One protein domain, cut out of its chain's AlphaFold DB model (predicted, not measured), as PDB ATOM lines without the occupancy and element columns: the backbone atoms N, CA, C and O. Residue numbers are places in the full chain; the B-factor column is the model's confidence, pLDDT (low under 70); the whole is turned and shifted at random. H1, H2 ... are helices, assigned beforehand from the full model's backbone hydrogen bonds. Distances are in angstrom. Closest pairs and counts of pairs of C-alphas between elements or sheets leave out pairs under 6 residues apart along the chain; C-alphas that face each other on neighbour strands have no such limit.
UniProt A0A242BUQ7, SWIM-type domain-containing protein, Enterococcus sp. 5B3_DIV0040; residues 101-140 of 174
ATOM      1  N   ARG A 101     -32.845  46.826 -24.873       64.94
ATOM      2  CA  ARG A 101     -31.748  46.207 -24.109       64.94
ATOM      3  C   ARG A 101     -30.510  47.099 -24.099       64.94
ATOM      4  O   ARG A 101     -29.943  47.278 -23.042       64.94
ATOM      5  N   GLU A 102     -30.126  47.684 -25.232       72.69
ATOM      6  CA  GLU A 102     -28.949  48.565 -25.301       72.69
ATOM      7  C   GLU A 102     -29.152  49.871 -24.513       72.69
ATOM      8  O   GLU A 102     -28.216  50.359 -23.888       72.69
ATOM      9  N   VAL A 103     -30.369  50.428 -24.512       75.06
ATOM     10  CA  VAL A 103     -30.709  51.619 -23.714       75.06
ATOM     11  C   VAL A 103     -30.734  51.301 -22.219       75.06
ATOM     12  O   VAL A 103     -30.141  52.040 -21.443       75.06
ATOM     13  N   TYR A 104     -31.367  50.198 -21.812       79.06
ATOM     14  CA  TYR A 104     -31.400  49.788 -20.407       79.06
ATOM     15  C   TYR A 104     -30.037  49.315 -19.913       79.06
ATOM     16  O   TYR A 104     -29.694  49.611 -18.779       79.06
ATOM     17  N   GLN A 105     -29.227  48.679 -20.765       81.00
ATOM     18  CA  GLN A 105     -27.858  48.301 -20.422       81.00
ATOM     19  C   GLN A 105     -27.054  49.537 -20.030       81.00
ATOM     20  O   GLN A 105     -26.472  49.548 -18.963       81.00
ATOM     21  N   LYS A 106     -27.136  50.629 -20.802       86.50
ATOM     22  CA  LYS A 106     -26.457  51.885 -20.446       86.50
ATOM     23  C   LYS A 106     -26.901  52.482 -19.113       86.50
ATOM     24  O   LYS A 106     -26.124  53.218 -18.523       86.50
ATOM     25  N   LEU A 107     -28.148  52.258 -18.695       84.69
ATOM     26  CA  LEU A 107     -28.641  52.716 -17.395       84.69
ATOM     27  C   LEU A 107     -28.132  51.806 -16.278       84.69
ATOM     28  O   LEU A 107     -27.641  52.307 -15.279       84.69
ATOM     29  N   VAL A 108     -28.192  50.488 -16.480       88.88
ATOM     30  CA  VAL A 108     -27.672  49.495 -15.530       88.88
ATOM     31  C   VAL A 108     -26.160  49.648 -15.346       88.88
ATOM     32  O   VAL A 108     -25.691  49.606 -14.221       88.88
ATOM     33  N   ASP A 109     -25.412  49.925 -16.417       91.44
ATOM     34  CA  ASP A 109     -23.958  50.150 -16.386       91.44
ATOM     35  C   ASP A 109     -23.554  51.399 -15.572       91.44
ATOM     36  O   ASP A 109     -22.377  51.573 -15.264       91.44
ATOM     37  N   GLN A 110     -24.501  52.295 -15.266       93.06
ATOM     38  CA  GLN A 110     -24.275  53.483 -14.430       93.06
ATOM     39  C   GLN A 110     -24.597  53.248 -12.953       93.06
ATOM     40  O   GLN A 110     -24.271  54.104 -12.135       93.06
ATOM     41  N   LEU A 111     -25.253  52.136 -12.617       94.44
ATOM     42  CA  LEU A 111     -25.582  51.792 -11.241       94.44
ATOM     43  C   LEU A 111     -24.403  51.073 -10.598       94.44
ATOM     44  O   LEU A 111     -23.747  50.239 -11.229       94.44
ATOM     45  N   ASP A 112     -24.160  51.370  -9.328       95.38
ATOM     46  CA  ASP A 112     -23.237  50.578  -8.535       95.38
ATOM     47  C   ASP A 112     -23.922  49.332  -7.949       95.38
ATOM     48  O   ASP A 112     -25.123  49.091  -8.095       95.38
ATOM     49  N   GLU A 113     -23.124  48.489  -7.302       93.88
ATOM     50  CA  GLU A 113     -23.593  47.226  -6.736       93.88
ATOM     51  C   GLU A 113     -24.589  47.401  -5.583       93.88
ATOM     52  O   GLU A 113     -25.391  46.500  -5.324       93.88
ATOM     53  N   ALA A 114     -24.547  48.530  -4.874       93.56
ATOM     54  CA  ALA A 114     -25.470  48.823  -3.784       93.56
ATOM     55  C   ALA A 114     -26.828  49.265  -4.343       93.56
ATOM     56  O   ALA A 114     -27.857  48.701  -3.964       93.56
ATOM     57  N   ASP A 115     -26.824  50.182  -5.308       93.75
ATOM     58  CA  ASP A 115     -28.020  50.661  -6.000       93.75
ATOM     59  C   ASP A 115     -28.730  49.522  -6.737       93.75
ATOM     60  O   ASP A 115     -29.952  49.382  -6.647       93.75
ATOM     61  N   MET A 116     -27.970  48.647  -7.408       93.38
ATOM     62  CA  MET A 116     -28.524  47.459  -8.066       93.38
ATOM     63  C   MET A 116     -29.257  46.547  -7.076       93.38
ATOM     64  O   MET A 116     -30.357  46.079  -7.377       93.38
ATOM     65  N   ARG A 117     -28.680  46.312  -5.889       94.31
ATOM     66  CA  ARG A 117     -29.318  45.496  -4.846       94.31
ATOM     67  C   ARG A 117     -30.581  46.150  -4.310       94.31
ATOM     68  O   ARG A 117     -31.592  45.469  -4.190       94.31
ATOM     69  N   GLN A 118     -30.543  47.445  -4.010       93.12
ATOM     70  CA  GLN A 118     -31.694  48.159  -3.454       93.12
ATOM     71  C   GLN A 118     -32.871  48.189  -4.430       93.12
ATOM     72  O   GLN A 118     -34.000  47.899  -4.038       93.12
ATOM     73  N   ILE A 119     -32.606  48.456  -5.711       93.44
ATOM     74  CA  ILE A 119     -33.638  48.427  -6.755       93.44
ATOM     75  C   ILE A 119     -34.202  47.013  -6.925       93.44
ATOM     76  O   ILE A 119     -35.411  46.841  -7.073       93.44
ATOM     77  N   LEU A 120     -33.352  45.982  -6.905       93.12
ATOM     78  CA  LEU A 120     -33.827  44.605  -7.011       93.12
ATOM     79  C   LEU A 120     -34.715  44.232  -5.819       93.12
ATOM     80  O   LEU A 120     -35.792  43.679  -6.022       93.12
ATOM     81  N   LEU A 121     -34.303  44.589  -4.600       91.50
ATOM     82  CA  LEU A 121     -35.088  44.368  -3.386       91.50
ATOM     83  C   LEU A 121     -36.436  45.089  -3.449       91.50
ATOM     84  O   LEU A 121     -37.458  44.463  -3.177       91.50
ATOM     85  N   SER A 122     -36.471  46.359  -3.867       89.81
ATOM     86  CA  SER A 122     -37.739  47.086  -4.002       89.81
ATOM     87  C   SER A 122     -38.669  46.413  -5.013       89.81
ATOM     88  O   SER A 122     -39.848  46.229  -4.738       89.81
ATOM     89  N   LEU A 123     -38.134  45.960  -6.153       89.19
ATOM     90  CA  LEU A 123     -38.922  45.240  -7.158       89.19
ATOM     91  C   LEU A 123     -39.436  43.889  -6.651       89.19
ATOM     92  O   LEU A 123     -40.539  43.495  -7.011       89.19
ATOM     93  N   MET A 124     -38.660  43.176  -5.834       87.00
ATOM     94  CA  MET A 124     -39.082  41.907  -5.233       87.00
ATOM     95  C   MET A 124     -40.189  42.096  -4.189       87.00
ATOM     96  O   MET A 124     -41.048  41.225  -4.065       87.00
ATOM     97  N   VAL A 125     -40.177  43.216  -3.458       84.56
ATOM     98  CA  VAL A 125     -41.251  43.591  -2.522       84.56
ATOM     99  C   VAL A 125     -42.525  43.963  -3.282       84.56
ATOM    100  O   VAL A 125     -43.610  43.517  -2.910       84.56
ATOM    101  N   ASP A 126     -42.394  44.736  -4.360       77.06
ATOM    102  CA  ASP A 126     -43.534  45.245  -5.125       77.06
ATOM    103  C   ASP A 126     -44.153  44.196  -6.072       77.06
ATOM    104  O   ASP A 126     -45.357  44.233  -6.341       77.06
ATOM    105  N   ASP A 127     -43.353  43.256  -6.591       76.75
ATOM    106  CA  ASP A 127     -43.783  42.230  -7.545       76.75
ATOM    107  C   ASP A 127     -43.205  40.847  -7.198       76.75
ATOM    108  O   ASP A 127     -42.049  40.510  -7.480       76.75
ATOM    109  N   THR A 128     -44.066  39.980  -6.657       72.69
ATOM    110  CA  THR A 128     -43.725  38.605  -6.265       72.69
ATOM    111  C   THR A 128     -43.169  37.761  -7.422       72.69
ATOM    112  O   THR A 128     -42.414  36.819  -7.178       72.69
ATOM    113  N   SER A 129     -43.481  38.078  -8.687       68.94
ATOM    114  CA  SER A 129     -42.900  37.365  -9.837       68.94
ATOM    115  C   SER A 129     -41.392  37.592  -9.967       68.94
ATOM    116  O   SER A 129     -40.663  36.669 -10.332       68.94
ATOM    117  N   VAL A 130     -40.909  38.783  -9.603       80.44
ATOM    118  CA  VAL A 130     -39.479  39.108  -9.578       80.44
ATOM    119  C   VAL A 130     -38.795  38.338  -8.453       80.44
ATOM    120  O   VAL A 130     -37.729  37.770  -8.670       80.44
ATOM    121  N   ALA A 131     -39.430  38.243  -7.281       74.88
ATOM    122  CA  ALA A 131     -38.903  37.470  -6.159       74.88
ATOM    123  C   ALA A 131     -38.767  35.975  -6.488       74.88
ATOM    124  O   ALA A 131     -37.714  35.388  -6.240       74.88
ATOM    125  N   LEU A 132     -39.788  35.371  -7.107       63.78
ATOM    126  CA  LEU A 132     -39.737  33.978  -7.568       63.78
ATOM    127  C   LEU A 132     -38.668  33.772  -8.650       63.78
ATOM    128  O   LEU A 132     -37.947  32.776  -8.622       63.78
ATOM    129  N   PHE A 133     -38.519  34.727  -9.572       73.31
ATOM    130  CA  PHE A 133     -37.473  34.682 -10.589       73.31
ATOM    131  C   PHE A 133     -36.071  34.714  -9.971       73.31
ATOM    132  O   PHE A 133     -35.245  33.862 -10.292       73.31
ATOM    133  N   VAL A 134     -35.805  35.658  -9.063       80.44
ATOM    134  CA  VAL A 134     -34.517  35.758  -8.359       80.44
ATOM    135  C   VAL A 134     -34.265  34.502  -7.530       80.44
ATOM    136  O   VAL A 134     -33.166  33.961  -7.595       80.44
ATOM    137  N   LYS A 135     -35.283  33.983  -6.830       72.62
ATOM    138  CA  LYS A 135     -35.190  32.727  -6.077       72.62
ATOM    139  C   LYS A 135     -34.736  31.569  -6.963       72.62
ATOM    140  O   LYS A 135     -33.813  30.875  -6.574       72.62
ATOM    141  N   ASN A 136     -35.318  31.408  -8.152       67.81
ATOM    142  CA  ASN A 136     -34.934  30.346  -9.088       67.81
ATOM    143  C   ASN A 136     -33.515  30.518  -9.654       67.81
ATOM    144  O   ASN A 136     -32.849  29.538  -9.959       67.81
ATOM    145  N   VAL A 137     -33.048  31.761  -9.815       73.00
ATOM    146  CA  VAL A 137     -31.678  32.048 -10.277       73.00
ATOM    147  C   VAL A 137     -30.649  31.787  -9.174       73.00
ATOM    148  O   VAL A 137     -29.555  31.314  -9.464       73.00
ATOM    149  N   VAL A 138     -30.987  32.091  -7.919       72.94
ATOM    150  CA  VAL A 138     -30.112  31.878  -6.755       72.94
ATOM    151  C   VAL A 138     -30.167  30.424  -6.267       72.94
ATOM    152  O   VAL A 138     -29.169  29.921  -5.773       72.94
ATOM    153  N   SER A 139     -31.274  29.699  -6.463       51.88
ATOM    154  CA  SER A 139     -31.397  28.285  -6.071       51.88
ATOM    155  C   SER A 139     -30.557  27.314  -6.912       51.88
ATOM    156  O   SER A 139     -30.451  26.151  -6.541       51.88
ATOM    157  N   ASP A 140     -29.966  27.769  -8.023       47.81
ATOM    158  CA  ASP A 140     -28.946  27.020  -8.779       47.81
ATOM    159  C   ASP A 140     -27.527  27.178  -8.182       47.81
ATOM    160  O   ASP A 140     -26.595  26.502  -8.625       47.81
TER     161      ASP A 140
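What this domain is: This is residues 101 to 140 of the 174 residues of the protein "SWIM-type domain-containing protein" of Enterococcus sp. 5B3_DIV0040 (UniProt A0A242BUQ7). A loose, open arch of three helices: the longest, H2, makes the bridge, and H1 and H3 are legs at its two ends, apart from each other. The printed part has 40 residues, all helix in class, in the order H1, H2, H3, with no named strand. It is loose, with a radius of gyration of the C-alphas of 11.4 A and spans of 26 by 18 by 16 A.

Where its parts are: Find C-alpha 113 at (-23.593, 47.226, -6.736); from there H2, residues 113 to 126, runs 20.1 A. H1, residues 101 to 108, begins at (-31.748, 46.207, -24.109) and runs 10.1 A. H3, residues 128 to 138, runs 15.2 A to (-30.112, 31.878, -6.755).

How they stand to each other: Look at residues 123 to 125: with these alone H2 touches H3, only at the corner, closest at the C-alphas of Met 124 and Ala 131, 4.5 A. They run opposite ways at a steep tilt of 47 degrees. H1 and H2 are close but not clearly touching, their closest C-alphas, Val 108 and Met 116, 7.8 A apart. In H1, H2 and H3 every O i to N i+4 pair is within hydrogen-bond range.

The domain as a whole: The printed part has no cut, and both links are tight. Residues 101, 129, 132, 136 and 139 to 140 have pLDDT under 70.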